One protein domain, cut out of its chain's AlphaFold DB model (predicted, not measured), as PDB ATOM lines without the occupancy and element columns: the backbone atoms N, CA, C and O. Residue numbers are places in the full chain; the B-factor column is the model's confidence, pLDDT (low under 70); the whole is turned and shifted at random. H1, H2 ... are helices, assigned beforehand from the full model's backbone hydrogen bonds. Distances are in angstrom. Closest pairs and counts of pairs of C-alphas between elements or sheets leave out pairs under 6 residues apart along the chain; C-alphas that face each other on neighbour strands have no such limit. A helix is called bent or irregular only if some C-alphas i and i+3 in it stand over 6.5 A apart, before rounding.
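This is residues 471 to 607 of the 634 residues of an uncharacterized protein of Parcubacteria group bacterium CG10_big_fil_rev_8_21_14_0_10_36_14 (UniProt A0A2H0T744). One very long helix, H5, starts in a small up-and-down bundle with H4 and H1a, the first arm of bent H1; its residues 570 to 607 stick out alone. H3 packs on H4. The printed part has 137 residues with five named helices, H1 to H5, all helix; it is extended, radius of gyration of the C-alphas 27.2 A, spanning 102 by 28 by 21 A.

Find C-alpha 471 at (441.082, 77.876, 671.008), where H1, residues 471 to 497, begins. By its hydrogen bonds it was assigned as one helix, but it is bent: C-alphas 486 and 489 are 6.8 A apart, between arms H1a, 471 to 486, and H1b, 489 to 497. Then come H2, 499 to 504; H3, 506 to 513; H4, 521 to 537, 23.9 A; and H5, 541 to 607, 97.8 A, ending at (468.137, -0.558, 633.016).

Look at Ala 477 and Lys 552, the closest C-alphas of H1a and H5, 4.4 A apart. H4 and H5 touch as a hairpin, opposite ways at a shallow tilt of 27 degrees, closest at C-alphas 537 and 543, 5.5 A. O i to N i+4 pairs are within hydrogen-bond range throughout H1a, H1b, H3 and H4, in 61 of 63 for H5, and in 0 of 2 for H2, with 3 of 3 O i to N i+3.

The printed part has no cut and no long link. Confidence is under 70 at residues 502 to 521, 568 to 586 and 607.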
ATOM      1  N   GLU A 471     441.135  78.902 669.977       84.56
ATOM      2  CA  GLU A 471     441.082  77.876 671.008       84.56
ATOM      3  C   GLU A 471     440.783  76.475 670.451       84.56
ATOM      4  O   GLU A 471     441.347  75.489 670.928       84.56
ATOM      5  N   VAL A 472     439.972  76.367 669.390       86.12
ATOM      6  CA  VAL A 472     439.692  75.087 668.718       86.12
ATOM      7  C   VAL A 472     440.972  74.544 668.093       86.12
ATOM      8  O   VAL A 472     441.367  73.414 668.376       86.12
ATOM      9  N   TYR A 473     441.683  75.374 667.330       85.50
ATOM     10  CA  TYR A 473     442.952  74.975 666.721       85.50
ATOM     11  C   TYR A 473     444.041  74.696 667.754       85.50
ATOM     12  O   TYR A 473     444.836  73.778 667.564       85.50
ATOM     13  N   LYS A 474     444.060  75.432 668.871       88.69
ATOM     14  CA  LYS A 474     444.982  75.182 669.986       88.69
ATOM     15  C   LYS A 474     444.739  73.803 670.595       88.69
ATOM     16  O   LYS A 474     445.694  73.057 670.796       88.69
ATOM     17  N   ASN A 475     443.479  73.444 670.840       87.94
ATOM     18  CA  ASN A 475     443.108  72.141 671.391       87.94
ATOM     19  C   ASN A 475     443.395  70.993 670.411       87.94
ATOM     20  O   ASN A 475     443.904  69.953 670.824       87.94
ATOM     21  N   GLU A 476     443.132  71.187 669.117       86.94
ATOM     22  CA  GLU A 476     443.460  70.206 668.077       86.94
ATOM     23  C   GLU A 476     444.974  69.993 667.950       86.94
ATOM     24  O   GLU A 476     445.446  68.855 667.990       86.94
ATOM     25  N   ALA A 477     445.753  71.075 667.872       84.81
ATOM     26  CA  ALA A 477     447.211  71.019 667.822       84.81
ATOM     27  C   ALA A 477     447.808  70.393 669.095       84.81
ATOM     28  O   ALA A 477     448.743  69.598 669.006       84.81
ATOM     29  N   MET A 478     447.233  70.678 670.268       87.88
ATOM     30  CA  MET A 478     447.618  70.051 671.534       87.88
ATOM     31  C   MET A 478     447.334  68.545 671.532       87.88
ATOM     32  O   MET A 478     448.187  67.763 671.948       87.88
ATOM     33  N   ALA A 479     446.165  68.121 671.042       86.56
ATOM     34  CA  ALA A 479     445.825  66.705 670.935       86.56
ATOM     35  C   ALA A 479     446.800  65.963 670.006       86.56
ATOM     36  O   ALA A 479     447.250  64.865 670.336       86.56
ATOM     37  N   ILE A 480     447.182  66.576 668.879       84.25
ATOM     38  CA  ILE A 480     448.210  66.029 667.986       84.25
ATOM     39  C   ILE A 480     449.560  65.963 668.712       84.25
ATOM     40  O   ILE A 480     450.165  64.897 668.774       84.25
ATOM     41  N   ALA A 481     450.007  67.051 669.348       83.38
ATOM     42  CA  ALA A 481     451.264  67.086 670.096       83.38
ATOM     43  C   ALA A 481     451.335  65.994 671.181       83.38
ATOM     44  O   ALA A 481     452.375  65.350 671.342       83.38
ATOM     45  N   GLN A 482     450.227  65.721 671.879       83.31
ATOM     46  CA  GLN A 482     450.114  64.620 672.840       83.31
ATOM     47  C   GLN A 482     450.227  63.246 672.165       83.31
ATOM     48  O   GLN A 482     450.974  62.394 672.648       83.31
ATOM     49  N   ARG A 483     449.551  63.016 671.028       82.81
ATOM     50  CA  ARG A 483     449.676  61.752 670.274       82.81
ATOM     51  C   ARG A 483     451.107  61.497 669.810       82.81
ATOM     52  O   ARG A 483     451.611  60.388 669.988       82.81
ATOM     53  N   ILE A 484     451.773  62.516 669.268       81.19
ATOM     54  CA  ILE A 484     453.170  62.399 668.844       81.19
ATOM     55  C   ILE A 484     454.064  62.141 670.068       81.19
ATOM     56  O   ILE A 484     454.945  61.285 670.020       81.19
ATOM     57  N   SER A 485     453.798  62.809 671.192       80.12
ATOM     58  CA  SER A 485     454.532  62.611 672.450       80.12
ATOM     59  C   SER A 485     454.426  61.182 672.986       80.12
ATOM     60  O   SER A 485     455.415  60.641 673.469       80.12
ATOM     61  N   LEU A 486     453.267  60.532 672.851       78.31
ATOM     62  CA  LEU A 486     453.100  59.120 673.218       78.31
ATOM     63  C   LEU A 486     453.917  58.184 672.316       78.31
ATOM     64  O   LEU A 486     454.450  57.180 672.782       78.31
ATOM     65  N   ARG A 487     454.048  58.522 671.029       77.00
ATOM     66  CA  ARG A 487     454.869  57.772 670.061       77.00
ATOM     67  C   ARG A 487     456.354  58.132 670.127       77.00
ATOM     68  O   ARG A 487     457.176  57.492 669.478       77.00
ATOM     69  N   TRP A 488     456.712  59.125 670.934       75.50
ATOM     70  CA  TRP A 488     458.068  59.649 671.010       75.50
ATOM     71  C   TRP A 488     459.070  58.647 671.577       75.50
ATOM     72  O   TRP A 488     460.209  58.614 671.127       75.50
ATOM     73  N   VAL A 489     458.654  57.809 672.531       73.31
ATOM     74  CA  VAL A 489     459.511  56.747 673.086       73.31
ATOM     75  C   VAL A 489     459.895  55.747 671.994       73.31
ATOM     76  O   VAL A 489     461.073  55.465 671.822       73.31
ATOM     77  N   GLN A 490     458.925  55.316 671.182       73.94
ATOM     78  CA  GLN A 490     459.166  54.415 670.048       73.94
ATOM     79  C   GLN A 490     460.079  55.062 669.005       73.94
ATOM     80  O   GLN A 490     460.979  54.421 668.477       73.94
ATOM     81  N   LEU A 491     459.883  56.352 668.724       74.62
ATOM     82  CA  LEU A 491     460.771  57.077 667.822       74.62
ATOM     83  C   LEU A 491     462.190  57.215 668.392       74.62
ATOM     84  O   LEU A 491     463.145  57.108 667.630       74.62
ATOM     85  N   LYS A 492     462.348  57.444 669.703       74.06
ATOM     86  CA  LYS A 492     463.666  57.504 670.352       74.06
ATOM     87  C   LYS A 492     464.403  56.176 670.245       74.06
ATOM     88  O   LYS A 492     465.549  56.195 669.817       74.06
ATOM     89  N   GLU A 493     463.737  55.065 670.544       74.88
ATOM     90  CA  GLU A 493     464.295  53.718 670.356       74.88
ATOM     91  C   GLU A 493     464.756  53.523 668.901       74.88
ATOM     92  O   GLU A 493     465.892  53.132 668.649       74.88
ATOM     93  N   LYS A 494     463.935  53.932 667.926       73.75
ATOM     94  CA  LYS A 494     464.293  53.856 666.499       73.75
ATOM     95  C   LYS A 494     465.464  54.755 666.101       73.75
ATOM     96  O   LYS A 494     466.279  54.367 665.269       73.75
ATOM     97  N   VAL A 495     465.562  55.954 666.668       75.38
ATOM     98  CA  VAL A 495     466.687  56.870 666.433       75.38
ATOM     99  C   VAL A 495     467.975  56.350 667.082       75.38
ATOM    100  O   VAL A 495     469.047  56.531 666.509       75.38
ATOM    101  N   GLU A 496     467.889  55.701 668.244       78.69
ATOM    102  CA  GLU A 496     469.031  55.033 668.880       78.69
ATOM    103  C   GLU A 496     469.534  53.858 668.030       78.69
ATOM    104  O   GLU A 496     470.742  53.736 667.814       78.69
ATOM    105  N   ASP A 497     468.619  53.063 667.470       76.81
ATOM    106  CA  ASP A 497     468.943  51.965 666.554       76.81
ATOM    107  C   ASP A 497     469.493  52.467 665.206       76.81
ATOM    108  O   ASP A 497     470.363  51.833 664.597       76.81
ATOM    109  N   ASN A 498     469.017  53.622 664.730       74.19
ATOM    110  CA  ASN A 498     469.454  54.226 663.477       74.19
ATOM    111  C   ASN A 498     469.569  55.765 663.561       74.19
ATOM    112  O   ASN A 498     468.646  56.494 663.171       74.19
ATOM    113  N   PRO A 499     470.750  56.291 663.944       76.81
ATOM    114  CA  PRO A 499     470.974  57.731 664.097       76.81
ATOM    115  C   PRO A 499     470.797  58.549 662.811       76.81
ATOM    116  O   PRO A 499     470.592  59.761 662.869       76.81
ATOM    117  N   SER A 500     470.848  57.910 661.634       74.94
ATOM    118  CA  SER A 500     470.663  58.604 660.351       74.94
ATOM    119  C   SER A 500     469.251  59.179 660.178       74.94
ATOM    120  O   SER A 500     469.077  60.138 659.422       74.94
ATOM    121  N   ILE A 501     468.266  58.680 660.935       70.75
ATOM    122  CA  ILE A 501     466.883  59.179 660.939       70.75
ATOM    123  C   ILE A 501     466.822  60.673 661.293       70.75
ATOM    124  O   ILE A 501     466.017  61.406 660.718       70.75
ATOM    125  N   LEU A 502     467.712  61.159 662.168       67.56
ATOM    126  CA  LEU A 502     467.765  62.575 662.556       67.56
ATOM    127  C   LEU A 502     468.082  63.503 661.376       67.56
ATOM    128  O   LEU A 502     467.600  64.631 661.326       67.56
ATOM    129  N   THR A 503     468.822  63.006 660.383       67.44
ATOM    130  CA  THR A 503     469.213  63.786 659.198       67.44
ATOM    131  C   THR A 503     468.121  63.863 658.130       67.44
ATOM    132  O   THR A 503     468.228  64.658 657.197       67.44
ATOM    133  N   LEU A 504     467.043  63.078 658.263       63.91
ATOM    134  CA  LEU A 504     465.935  63.069 657.304       63.91
ATOM    135  C   LEU A 504     465.099  64.357 657.366       63.91
ATOM    136  O   LEU A 504     464.406  64.686 656.401       63.91
ATOM    137  N   ASN A 505     465.139  65.096 658.484       63.03
ATOM    138  CA  ASN A 505     464.401  66.346 658.634       63.03
ATOM    139  C   ASN A 505     464.988  67.258 659.729       63.03
ATOM    140  O   ASN A 505     464.982  66.906 660.905       63.03
ATOM    141  N   ALA A 506     465.360  68.488 659.364       60.22
ATOM    142  CA  ALA A 506     465.876  69.503 660.293       60.22
ATOM    143  C   ALA A 506     464.906  69.841 661.447       60.22
ATOM    144  O   ALA A 506     465.330  70.190 662.548       60.22
ATOM    145  N   THR A 507     463.591  69.717 661.229       63.50
ATOM    146  CA  THR A 507     462.593  69.907 662.293       63.50
ATOM    147  C   THR A 507     462.672  68.793 663.341       63.50
ATOM    148  O   THR A 507     462.459  69.058 664.518       63.50
ATOM    149  N   PHE A 508     463.005  67.561 662.942       64.62
ATOM    150  CA  PHE A 508     463.116  66.423 663.859       64.62
ATOM    151  C   PHE A 508     464.359  66.506 664.731       64.62
ATOM    152  O   PHE A 508     464.255  66.277 665.929       64.62
ATOM    153  N   GLU A 509     465.496  66.879 664.147       68.62
ATOM    154  CA  GLU A 509     466.742  67.123 664.878       68.62
ATOM    155  C   GLU A 509     466.521  68.161 665.988       68.62
ATOM    156  O   GLU A 509     466.750  67.881 667.163       68.62
ATOM    157  N   LYS A 510     465.907  69.301 665.644       65.69
ATOM    158  CA  LYS A 510     465.562  70.355 666.605       65.69
ATOM    159  C   LYS A 510     464.594  69.885 667.700       65.69
ATOM    160  O   LYS A 510     464.740  70.276 668.852       65.69
ATOM    161  N   ILE A 511     463.598  69.061 667.362       63.41
ATOM    162  CA  ILE A 511     462.664  68.490 668.349       63.41
ATOM    163  C   ILE A 511     463.381  67.479 669.254       63.41
ATOM    164  O   ILE A 511     463.107  67.436 670.453       63.41
ATOM    165  N   TYR A 512     464.305  66.686 668.708       66.94
ATOM    166  CA  TYR A 512     465.082  65.698 669.452       66.94
ATOM    167  C   TYR A 512     466.017  66.360 670.465       66.94
ATOM    168  O   TYR A 512     466.027  65.972 671.634       66.94
ATOM    169  N   GLU A 513     466.706  67.428 670.068       67.00
ATOM    170  CA  GLU A 513     467.538  68.249 670.956       67.00
ATOM    171  C   GLU A 513     466.744  68.879 672.116       67.00
ATOM    172  O   GLU A 513     467.278  69.077 673.204       67.00
ATOM    173  N   MET A 514     465.445  69.142 671.929       62.28
ATOM    174  CA  MET A 514     464.565  69.713 672.960       62.28
ATOM    175  C   MET A 514     464.111  68.701 674.033       62.28
ATOM    176  O   MET A 514     463.351  69.070 674.933       62.28
ATOM    177  N   THR A 515     464.536  67.431 673.965       55.75
ATOM    178  CA  THR A 515     464.030  66.343 674.825       55.75
ATOM    179  C   THR A 515     464.850  66.103 676.094       55.75
ATOM    180  O   THR A 515     465.469  65.053 676.256       55.75
ATOM    181  N   GLN A 516     464.779  67.034 677.044       55.16
ATOM    182  CA  GLN A 516     465.088  66.740 678.450       55.16
ATOM    183  C   GLN A 516     463.779  66.565 679.248       55.16
ATOM    184  O   GLN A 516     462.827  67.313 678.997       55.16
ATOM    185  N   PRO A 517     463.685  65.576 680.162       48.22
ATOM    186  CA  PRO A 517     462.473  65.312 680.953       48.22
ATOM    187  C   PRO A 517     462.089  66.521 681.835       48.22
ATOM    188  O   PRO A 517     462.939  67.378 682.069       48.22
ATOM    189  N   PRO A 518     460.819  66.664 682.284       46.06
ATOM    190  CA  PRO A 518     459.692  65.717 682.224       46.06
ATOM    191  C   PRO A 518     458.704  65.948 681.058       46.06
ATOM    192  O   PRO A 518     457.673  65.284 680.980       46.06
ATOM    193  N   VAL A 519     459.004  66.866 680.131       55.44
ATOM    194  CA  VAL A 519     458.133  67.216 678.992       55.44
ATOM    195  C   VAL A 519     458.805  66.752 677.701       55.44
ATOM    196  O   VAL A 519     459.958  67.099 677.446       55.44
ATOM    197  N   THR A 520     458.119  65.959 676.876       64.94
ATOM    198  CA  THR A 520     458.640  65.561 675.557       64.94
ATOM    199  C   THR A 520     458.985  66.816 674.741       64.94
ATOM    200  O   THR A 520     458.289  67.833 674.807       64.94
ATOM    201  N   GLY A 521     460.054  66.779 673.941       69.56
ATOM    202  CA  GLY A 521     460.491  67.940 673.145       69.56
ATOM    203  C   GLY A 521     459.403  68.484 672.213       69.56
ATOM    204  O   GLY A 521     459.369  69.679 671.941       69.56
ATOM    205  N   ILE A 522     458.450  67.640 671.805       76.50
ATOM    206  CA  ILE A 522     457.269  68.025 671.017       76.50
ATOM    207  C   ILE A 522     456.318  68.915 671.809       76.50
ATOM    208  O   ILE A 522     455.820  69.905 671.279       76.50
ATOM    209  N   GLN A 523     456.064  68.588 673.074       79.56
ATOM    210  CA  GLN A 523     455.178  69.387 673.905       79.56
ATOM    211  C   GLN A 523     455.830  70.734 674.252       79.56
ATOM    212  O   GLN A 523     455.169  71.764 674.143       79.56
ATOM    213  N   ARG A 524     457.148  70.770 674.509       77.19
ATOM    214  CA  ARG A 524     457.899  72.038 674.632       77.19
ATOM    215  C   ARG A 524     457.871  72.856 673.337       77.19
ATOM    216  O   ARG A 524     457.682  74.071 673.385       77.19
ATOM    217  N   TYR A 525     458.029  72.209 672.183       82.31
ATOM    218  CA  TYR A 525     457.930  72.859 670.874       82.31
ATOM    219  C   TYR A 525     456.539  73.465 670.653       82.31
ATOM    220  O   TYR A 525     456.428  74.624 670.253       82.31
ATOM    221  N   PHE A 526     455.478  72.713 670.950       87.62
ATOM    222  CA  PHE A 526     454.102  73.191 670.877       87.62
ATOM    223  C   PHE A 526     453.883  74.398 671.798       87.62
ATOM    224  O   PHE A 526     453.482  75.459 671.327       87.62
ATOM    225  N   GLU A 527     454.227  74.283 673.083       86.62
ATOM    226  CA  GLU A 527     454.066  75.358 674.069       86.62
ATOM    227  C   GLU A 527     454.864  76.616 673.703       86.62
ATOM    228  O   GLU A 527     454.369  77.733 673.859       86.62
ATOM    229  N   SER A 528     456.081  76.461 673.171       84.62
ATOM    230  CA  SER A 528     456.896  77.585 672.701       84.62
ATOM    231  C   SER A 528     456.245  78.312 671.525       84.62
ATOM    232  O   SER A 528     456.300  79.540 671.467       84.62
ATOM    233  N   ASN A 529     455.640  77.581 670.586       85.44
ATOM    234  CA  ASN A 529     454.956  78.190 669.449       85.44
ATOM    235  C   ASN A 529     453.632  78.831 669.869       85.44
ATOM    236  O   ASN A 529     453.340  79.931 669.421       85.44
ATOM    237  N   VAL A 530     452.872  78.217 670.780       89.50
ATOM    238  CA  VAL A 530     451.670  78.837 671.362       89.50
ATOM    239  C   VAL A 530     452.020  80.166 672.031       89.50
ATOM    240  O   VAL A 530     451.381  81.171 671.732       89.50
ATOM    241  N   LYS A 531     453.068  80.206 672.865       88.75
ATOM    242  CA  LYS A 531     453.534  81.452 673.500       88.75
ATOM    243  C   LYS A 531     453.952  82.496 672.472       88.75
ATOM    244  O   LYS A 531     453.558  83.650 672.580       88.75
ATOM    245  N   PHE A 532     454.697  82.092 671.444       89.00
ATOM    246  CA  PHE A 532     455.074  82.992 670.355       89.00
ATOM    247  C   PHE A 532     453.848  83.565 669.629       89.00
ATOM    248  O   PHE A 532     453.824  84.751 669.317       89.00
ATOM    249  N   ILE A 533     452.816  82.753 669.388       88.12
ATOM    250  CA  ILE A 533     451.560  83.202 668.773       88.12
ATOM    251  C   ILE A 533     450.838  84.195 669.688       88.12
ATOM    252  O   ILE A 533     450.405  85.244 669.219       88.12
ATOM    253  N   GLU A 534     450.742  83.889 670.983       86.81
ATOM    254  CA  GLU A 534     450.134  84.771 671.983       86.81
ATOM    255  C   GLU A 534     450.880  86.120 672.077       86.81
ATOM    256  O   GLU A 534     450.237  87.166 672.147       86.81
ATOM    257  N   GLU A 535     452.215  86.118 671.987       87.94
ATOM    258  CA  GLU A 535     453.055  87.325 672.017       87.94
ATOM    259  C   GLU A 535     453.018  88.142 670.714       87.94
ATOM    260  O   GLU A 535     452.999  89.371 670.762       87.94
ATOM    261  N   GLN A 536     453.017  87.490 669.546       85.00
ATOM    262  CA  GLN A 536     453.069  88.164 668.241       85.00
ATOM    263  C   GLN A 536     451.711  88.684 667.776       85.00
ATOM    264  O   GLN A 536     451.633  89.753 667.173       85.00
ATOM    265  N   ALA A 537     450.641  87.929 668.023       80.38
ATOM    266  CA  ALA A 537     449.304  88.317 667.589       80.38
ATOM    267  C   ALA A 537     448.630  89.305 668.559       80.38
ATOM    268  O   ALA A 537     447.691  89.999 668.161       80.38
ATOM    269  N   GLY A 538     449.105  89.407 669.808       79.50
ATOM    270  CA  GLY A 538     448.545  90.314 670.813       79.50
ATOM    271  C   GLY A 538     447.051  90.057 671.045       79.50
ATOM    272  O   GLY A 538     446.637  88.913 671.210       79.50
ATOM    273  N   ASP A 539     446.221  91.100 671.017       80.88
ATOM    274  CA  ASP A 539     444.762  90.991 671.207       80.88
ATOM    275  C   ASP A 539     443.986  90.696 669.907       80.88
ATOM    276  O   ASP A 539     442.757  90.668 669.902       80.88
ATOM    277  N   ASN A 540     444.680  90.483 668.782       84.94
ATOM    278  CA  ASN A 540     444.037  90.210 667.498       84.94
ATOM    279  C   ASN A 540     443.670  88.723 667.368       84.94
ATOM    280  O   ASN A 540     444.496  87.890 666.983       84.94
ATOM    281  N   GLU A 541     442.409  88.406 667.661       81.56
ATOM    282  CA  GLU A 541     441.904  87.030 667.673       81.56
ATOM    283  C   GLU A 541     441.946  86.358 666.289       81.56
ATOM    284  O   GLU A 541     442.294  85.184 666.182       81.56
ATOM    285  N   ASP A 542     441.737  87.101 665.200       80.75
ATOM    286  CA  ASP A 542     441.836  86.557 663.837       80.75
ATOM    287  C   ASP A 542     443.284  86.222 663.454       80.75
ATOM    288  O   ASP A 542     443.568  85.285 662.696       80.75
ATOM    289  N   ALA A 543     444.246  87.014 663.936       80.75
ATOM    290  CA  ALA A 543     445.664  86.711 663.773       80.75
ATOM    291  C   ALA A 543     446.055  85.473 664.593       80.75
ATOM    292  O   ALA A 543     446.703  84.578 664.041       80.75
ATOM    293  N   LYS A 544     445.587  85.371 665.845       83.62
ATOM    294  CA  LYS A 544     445.762  84.180 666.691       83.62
ATOM    295  C   LYS A 544     445.194  82.930 666.027       83.62
ATOM    296  O   LYS A 544     445.932  81.963 665.872       83.62
ATOM    297  N   SER A 545     443.947  82.964 665.558       82.94
ATOM    298  CA  SER A 545     443.288  81.829 664.895       82.94
ATOM    299  C   SER A 545     444.066  81.338 663.676       82.94
ATOM    300  O   SER A 545     444.328  80.144 663.550       82.94
ATOM    301  N   ARG A 546     444.536  82.249 662.813       83.50
ATOM    302  CA  ARG A 546     445.333  81.880 661.629       83.50
ATOM    303  C   ARG A 546     446.697  81.303 661.979       83.50
ATOM    304  O   ARG A 546     447.141  80.351 661.342       83.50
ATOM    305  N   MET A 547     447.389  81.889 662.953       85.38
ATOM    306  CA  MET A 547     448.692  81.377 663.369       85.38
ATOM    307  C   MET A 547     448.555  80.033 664.097       85.38
ATOM    308  O   MET A 547     449.381  79.147 663.890       85.38
ATOM    309  N   MET A 548     447.483  79.843 664.868       89.31
ATOM    310  CA  MET A 548     447.185  78.578 665.537       89.31
ATOM    311  C   MET A 548     446.787  77.479 664.544       89.31
ATOM    312  O   MET A 548     447.216  76.339 664.695       89.31
ATOM    313  N   HIS A 549     446.052  77.818 663.479       87.38
ATOM    314  CA  HIS A 549     445.781  76.893 662.374       87.38
ATOM    315  C   HIS A 549     447.070  76.392 661.713       87.38
ATOM    316  O   HIS A 549     447.231  75.197 661.493       87.38
ATOM    317  N   ARG A 550     448.035  77.286 661.460       87.25
ATOM    318  CA  ARG A 550     449.348  76.889 660.919       87.25
ATOM    319  C   ARG A 550     450.111  75.980 661.877       87.25
ATOM    320  O   ARG A 550     450.726  75.017 661.438       87.25
ATOM    321  N   LEU A 551     450.048  76.262 663.180       87.31
ATOM    322  CA  LEU A 551     450.659  75.394 664.185       87.31
ATOM    323  C   LEU A 551     450.020  73.998 664.188       87.31
ATOM    324  O   LEU A 551     450.736  73.007 664.311       87.31
ATOM    325  N   LYS A 552     448.698  73.901 664.008       91.31
ATOM    326  CA  LYS A 552     448.013  72.618 663.816       91.31
ATOM    327  C   LYS A 552     448.542  71.881 662.580       91.31
ATOM    328  O   LYS A 552     448.952  70.733 662.717       91.31
ATOM    329  N   GLU A 553     448.586  72.525 661.413       88.38
ATOM    330  CA  GLU A 553     449.115  71.917 660.177       88.38
ATOM    331  C   GLU A 553     450.575  71.455 660.344       88.38
ATOM    332  O   GLU A 553     450.968  70.390 659.866       88.38
ATOM    333  N   ASP A 554     451.397  72.226 661.061       84.62
ATOM    334  CA  ASP A 554     452.764  71.832 661.409       84.62
ATOM    335  C   ASP A 554     452.797  70.573 662.276       84.62
ATOM    336  O   ASP A 554     453.595  69.670 662.011       84.62
ATOM    337  N   MET A 555     451.929  70.489 663.286       86.19
ATOM    338  CA  MET A 555     451.808  69.298 664.126       86.19
ATOM    339  C   MET A 555     451.353  68.081 663.309       86.19
ATOM    340  O   MET A 555     451.938  67.012 663.466       86.19
ATOM    341  N   GLU A 556     450.390  68.227 662.395       87.06
ATOM    342  CA  GLU A 556     449.942  67.140 661.504       87.06
ATOM    343  C   GLU A 556     451.078  66.639 660.602       87.06
ATOM    344  O   GLU A 556     451.303  65.434 660.493       87.06
ATOM    345  N   ARG A 557     451.872  67.553 660.024       84.19
ATOM    346  CA  ARG A 557     453.046  67.193 659.211       84.19
ATOM    347  C   ARG A 557     454.120  66.461 660.009       84.19
ATOM    348  O   ARG A 557     454.803  65.587 659.470       84.19
ATOM    349  N   ILE A 558     454.324  66.837 661.271       81.81
ATOM    350  CA  ILE A 558     455.257  66.133 662.156       81.81
ATOM    351  C   ILE A 558     454.697  64.748 662.494       81.81
ATOM    352  O   ILE A 558     455.437  63.774 662.393       81.81
ATOM    353  N   GLU A 559     453.410  64.642 662.829       85.12
ATOM    354  CA  GLU A 559     452.746  63.367 663.126       85.12
ATOM    355  C   GLU A 559     452.850  62.380 661.960       85.12
ATOM    356  O   GLU A 559     453.262  61.239 662.164       85.12
ATOM    357  N   GLU A 560     452.549  62.817 660.736       84.12
ATOM    358  CA  GLU A 560     452.661  61.983 659.536       84.12
ATOM    359  C   GLU A 560     454.084  61.441 659.362       84.12
ATOM    360  O   GLU A 560     454.284  60.247 659.156       84.12
ATOM    361  N   LYS A 561     455.095  62.297 659.527       77.69
ATOM    362  CA  LYS A 561     456.497  61.888 659.409       77.69
ATOM    363  C   LYS A 561     456.930  60.931 660.517       77.69
ATOM    364  O   LYS A 561     457.649  59.977 660.233       77.69
ATOM    365  N   VAL A 562     456.496  61.163 661.759       78.75
ATOM    366  CA  VAL A 562     456.758  60.245 662.881       78.75
ATOM    367  C   VAL A 562     456.160  58.876 662.573       78.75
ATOM    368  O   VAL A 562     456.826  57.861 662.754       78.75
ATOM    369  N   ASN A 563     454.933  58.849 662.053       82.12
ATOM    370  CA  ASN A 563     454.258  57.609 661.692       82.12
ATOM    371  C   ASN A 563     454.961  56.896 660.539       82.12
ATOM    372  O   ASN A 563     455.187  55.698 660.642       82.12
ATOM    373  N   ASN A 564     455.394  57.622 659.506       78.56
ATOM    374  CA  ASN A 564     456.143  57.034 658.396       78.56
ATOM    375  C   ASN A 564     457.439  56.374 658.882       78.56
ATOM    376  O   ASN A 564     457.704  55.239 658.516       78.56
ATOM    377  N   ILE A 565     458.202  57.020 659.769       73.62
ATOM    378  CA  ILE A 565     459.430  56.431 660.327       73.62
ATOM    379  C   ILE A 565     459.121  55.163 661.138       73.62
ATOM    380  O   ILE A 565     459.818  54.158 661.011       73.62
ATOM    381  N   ILE A 566     458.071  55.195 661.963       77.31
ATOM    382  CA  ILE A 566     457.681  54.052 662.801       77.31
ATOM    383  C   ILE A 566     457.123  52.891 661.953       77.31
ATOM    384  O   ILE A 566     457.357  51.726 662.279       77.31
ATOM    385  N   ASP A 567     456.392  53.183 660.876       77.12
ATOM    386  CA  ASP A 567     455.694  52.181 660.066       77.12
ATOM    387  C   ASP A 567     456.526  51.660 658.871       77.12
ATOM    388  O   ASP A 567     456.356  50.499 658.487       77.12
ATOM    389  N   GLU A 568     457.478  52.431 658.322       65.06
ATOM    390  CA  GLU A 568     458.364  52.001 657.220       65.06
ATOM    391  C   GLU A 568     459.248  50.795 657.594       65.06
ATOM    392  O   GLU A 568     459.577  49.978 656.730       65.06
ATOM    393  N   GLU A 569     459.599  50.616 658.870       53.59
ATOM    394  CA  GLU A 569     460.360  49.439 659.306       53.59
ATOM    395  C   GLU A 569     459.505  48.210 659.599       53.59
ATOM    396  O   GLU A 569     459.980  47.101 659.366       53.59
ATOM    397  N   LYS A 570     458.228  48.360 659.977       52.81
ATOM    398  CA  LYS A 570     457.324  47.196 660.040       52.81
ATOM    399  C   LYS A 570     457.194  46.532 658.673       52.81
ATOM    400  O   LYS A 570     457.050  45.315 658.581       52.81
ATOM    401  N   PHE A 571     457.284  47.323 657.602       43.94
ATOM    402  CA  PHE A 571     457.302  46.800 656.243       43.94
ATOM    403  C   PHE A 571     458.592  46.012 655.962       43.94
ATOM    404  O   PHE A 571     458.509  44.885 655.475       43.94
ATOM    405  N   LYS A 572     459.761  46.536 656.365       50.69
ATOM    406  CA  LYS A 572     461.065  45.861 656.202       50.69
ATOM    407  C   LYS A 572     461.203  44.591 657.049       50.69
ATOM    408  O   LYS A 572     461.704  43.593 656.540       50.69
ATOM    409  N   GLU A 573     460.717  44.582 658.289       48.50
ATOM    410  CA  GLU A 573     460.675  43.377 659.135       48.50
ATOM    411  C   GLU A 573     459.751  42.309 658.527       48.50
ATOM    412  O   GLU A 573     460.128  41.139 658.448       48.50
ATOM    413  N   SER A 574     458.595  42.709 657.980       50.81
ATOM    414  CA  SER A 574     457.672  41.778 657.312       50.81
ATOM    415  C   SER A 574     458.197  41.223 655.977       50.81
ATOM    416  O   SER A 574     457.845  40.108 655.588       50.81
ATOM    417  N   GLU A 575     459.043  41.971 655.261       48.75
ATOM    418  CA  GLU A 575     459.733  41.485 654.059       48.75
ATOM    419  C   GLU A 575     460.899  40.555 654.413       48.75
ATOM    420  O   GLU A 575     461.121  39.560 653.719       48.75
ATOM    421  N   PHE A 576     461.592  40.812 655.526       45.22
ATOM    422  CA  PHE A 576     462.662  39.946 656.010       45.22
ATOM    423  C   PHE A 576     462.120  38.583 656.473       45.22
ATOM    424  O   PHE A 576     462.670  37.549 656.088       45.22
ATOM    425  N   GLU A 577     460.988  38.548 657.187       53.12
ATOM    426  CA  GLU A 577     460.315  37.293 657.565       53.12
ATOM    427  C   GLU A 577     459.843  36.488 656.342       53.12
ATOM    428  O   GLU A 577     460.071  35.277 656.270       53.12
ATOM    429  N   LYS A 578     459.282  37.154 655.322       52.38
ATOM    430  CA  LYS A 578     458.905  36.501 654.054       52.38
ATOM    431  C   LYS A 578     460.117  35.962 653.287       52.38
ATOM    432  O   LYS A 578     460.035  34.887 652.695       52.38
ATOM    433  N   SER A 579     461.254  36.661 653.327       47.59
ATOM    434  CA  SER A 579     462.494  36.200 652.685       47.59
ATOM    435  C   SER A 579     463.084  34.955 653.365       47.59
ATOM    436  O   SER A 579     463.556  34.042 652.681       47.59
ATOM    437  N   GLY A 580     462.965  34.856 654.695       49.62
ATOM    438  CA  GLY A 580     463.344  33.664 655.456       49.62
ATOM    439  C   GLY A 580     462.458  32.456 655.133       49.62
ATOM    440  O   GLY A 580     462.955  31.337 654.981       49.62
ATOM    441  N   GLU A 581     461.151  32.662 654.944       55.44
ATOM    442  CA  GLU A 581     460.248  31.598 654.489       55.44
ATOM    443  C   GLU A 581     460.586  31.126 653.064       55.44
ATOM    444  O   GLU A 581     460.647  29.915 652.821       55.44
ATOM    445  N   GLU A 582     460.914  32.036 652.141       55.03
ATOM    446  CA  GLU A 582     461.341  31.680 650.782       55.03
ATOM    447  C   GLU A 582     462.652  30.877 650.738       55.03
ATOM    448  O   GLU A 582     462.772  29.938 649.940       55.03
ATOM    449  N   GLU A 583     463.629  31.177 651.600       57.47
ATOM    450  CA  GLU A 583     464.858  30.378 651.699       57.47
ATOM    451  C   GLU A 583     464.582  28.950 652.188       57.47
ATOM    452  O   GLU A 583     465.115  27.985 651.625       57.47
ATOM    453  N   THR A 584     463.683  28.771 653.163       65.00
ATOM    454  CA  THR A 584     463.319  27.423 653.638       65.00
ATOM    455  C   THR A 584     462.558  26.607 652.588       65.00
ATOM    456  O   THR A 584     462.698  25.378 652.526       65.00
ATOM    457  N   ILE A 585     461.778  27.268 651.725       66.94
ATOM    458  CA  ILE A 585     461.090  26.636 650.593       66.94
ATOM    459  C   ILE A 585     462.114  26.204 649.534       66.94
ATOM    460  O   ILE A 585     462.105  25.036 649.131       66.94
ATOM    461  N   LYS A 586     463.069  27.071 649.171       69.19
ATOM    462  CA  LYS A 586     464.158  26.742 648.231       69.19
ATOM    463  C   LYS A 586     465.024  25.581 648.728       69.19
ATOM    464  O   LYS A 586     465.396  24.703 647.945       69.19
ATOM    465  N   GLU A 587     465.306  25.498 650.029       70.19
ATOM    466  CA  GLU A 587     466.071  24.380 650.597       70.19
ATOM    467  C   GLU A 587     465.291  23.048 650.539       70.19
ATOM    468  O   GLU A 587     465.860  21.983 650.253       70.19
ATOM    469  N   LYS A 588     463.969  23.087 650.761       75.25
ATOM    470  CA  LYS A 588     463.085  21.916 650.606       75.25
ATOM    471  C   LYS A 588     462.989  21.472 649.146       75.25
ATOM    472  O   LYS A 588     463.075  20.267 648.893       75.25
ATOM    473  N   GLU A 589     462.895  22.402 648.200       70.62
ATOM    474  CA  GLU A 589     462.893  22.115 646.760       70.62
ATOM    475  C   GLU A 589     464.224  21.522 646.280       70.62
ATOM    476  O   GLU A 589     464.254  20.518 645.566       70.62
ATOM    477  N   GLN A 590     465.364  22.034 646.745       72.69
ATOM    478  CA  GLN A 590     466.655  21.421 646.421       72.69
ATOM    479  C   GLN A 590     466.786  19.999 646.988       72.69
ATOM    480  O   GLN A 590     467.359  19.112 646.341       72.69
ATOM    481  N   LYS A 591     466.232  19.733 648.181       76.88
ATOM    482  CA  LYS A 591     466.198  18.381 648.765       76.88
ATOM    483  C   LYS A 591     465.292  17.433 647.973       76.88
ATOM    484  O   LYS A 591     465.645  16.256 647.834       76.88
ATOM    485  N   THR A 592     464.161  17.893 647.431       77.31
ATOM    486  CA  THR A 592     463.290  17.062 646.579       77.31
ATOM    487  C   THR A 592     463.922  16.797 645.213       77.31
ATOM    488  O   THR A 592     463.918  15.644 644.775       77.31
ATOM    489  N   ILE A 593     464.577  17.790 644.603       76.31
ATOM    490  CA  ILE A 593     465.320  17.632 643.341       76.31
ATOM    491  C   ILE A 593     466.458  16.613 643.500       76.31
ATOM    492  O   ILE A 593     466.558  15.670 642.710       76.31
ATOM    493  N   LYS A 594     467.264  16.709 644.571       78.31
ATOM    494  CA  LYS A 594     468.334  15.733 644.859       78.31
ATOM    495  C   LYS A 594     467.793  14.315 645.077       78.31
ATOM    496  O   LYS A 594     468.399  13.345 644.618       78.31
ATOM    497  N   LYS A 595     466.640  14.162 645.744       79.94
ATOM    498  CA  LYS A 595     465.970  12.855 645.892       79.94
ATOM    499  C   LYS A 595     465.465  12.315 644.549       79.94
ATOM    500  O   LYS A 595     465.618  11.120 644.293       79.94
ATOM    501  N   GLY A 596     464.919  13.181 643.695       79.75
ATOM    502  CA  GLY A 596     464.486  12.848 642.338       79.75
ATOM    503  C   GLY A 596     465.640  12.343 641.471       79.75
ATOM    504  O   GLY A 596     465.559  11.240 640.934       79.75
ATOM    505  N   GLN A 597     466.754  13.079 641.430       75.88
ATOM    506  CA  GLN A 597     467.964  12.692 640.691       75.88
ATOM    507  C   GLN A 597     468.554  11.364 641.186       75.88
ATOM    508  O   GLN A 597     468.905  10.499 640.385       75.88
ATOM    509  N   LYS A 598     468.595  11.142 642.506       80.25
ATOM    510  CA  LYS A 598     469.100   9.883 643.081       80.25
ATOM    511  C   LYS A 598     468.231   8.678 642.707       80.25
ATOM    512  O   LYS A 598     468.752   7.580 642.520       80.25
ATOM    513  N   LYS A 599     466.913   8.869 642.585       81.56
ATOM    514  CA  LYS A 599     465.981   7.830 642.122       81.56
ATOM    515  C   LYS A 599     466.168   7.544 640.630       81.56
ATOM    516  O   LYS A 599     466.257   6.382 640.252       81.56
ATOM    517  N   LEU A 600     466.326   8.593 639.823       77.06
ATOM    518  CA  LEU A 600     466.569   8.500 638.382       77.06
ATOM    519  C   LEU A 600     467.861   7.737 638.061       77.06
ATOM    520  O   LEU A 600     467.836   6.814 637.251       77.06
ATOM    521  N   ASN A 601     468.956   8.034 638.768       79.44
ATOM    522  CA  ASN A 601     470.221   7.307 638.605       79.44
ATOM    523  C   ASN A 601     470.086   5.825 638.985       79.44
ATOM    524  O   ASN A 601     470.576   4.955 638.273       79.44
ATOM    525  N   LYS A 602     469.345   5.520 640.056       81.31
ATOM    526  CA  LYS A 602     469.092   4.135 640.482       81.31
ATOM    527  C   LYS A 602     468.236   3.354 639.477       81.31
ATOM    528  O   LYS A 602     468.399   2.142 639.333       81.31
ATOM    529  N   ASP A 603     467.317   4.030 638.792       76.06
ATOM    530  CA  ASP A 603     466.485   3.426 637.750       76.06
ATOM    531  C   ASP A 603     467.261   3.241 636.432       76.06
ATOM    532  O   ASP A 603     467.027   2.260 635.722       76.06
ATOM    533  N   LEU A 604     468.228   4.117 636.134       75.94
ATOM    534  CA  LEU A 604     469.158   3.964 635.009       75.94
ATOM    535  C   LEU A 604     470.125   2.786 635.217       75.94
ATOM    536  O   LEU A 604     470.223   1.932 634.336       75.94
ATOM    537  N   GLU A 605     470.723   2.640 636.403       73.38
ATOM    538  CA  GLU A 605     471.581   1.486 636.740       73.38
ATOM    539  C   GLU A 605     470.833   0.144 636.629       73.38
ATOM    540  O   GLU A 605     471.380  -0.876 636.198       73.38
ATOM    541  N   LYS A 606     469.540   0.116 636.980       72.81
ATOM    542  CA  LYS A 606     468.697  -1.078 636.800       72.81
ATOM    543  C   LYS A 606     468.429  -1.397 635.327       72.81
ATOM    544  O   LYS A 606     468.317  -2.576 634.978       72.81
ATOM    545  N   LYS A 607     468.319  -0.380 634.467       69.62
ATOM    546  CA  LYS A 607     468.137  -0.558 633.016       69.62
ATOM    547  C   LYS A 607     469.411  -1.068 632.339       69.62
ATOM    548  O   LYS A 607     469.329  -1.971 631.509       69.62
TER     549      LYS A 607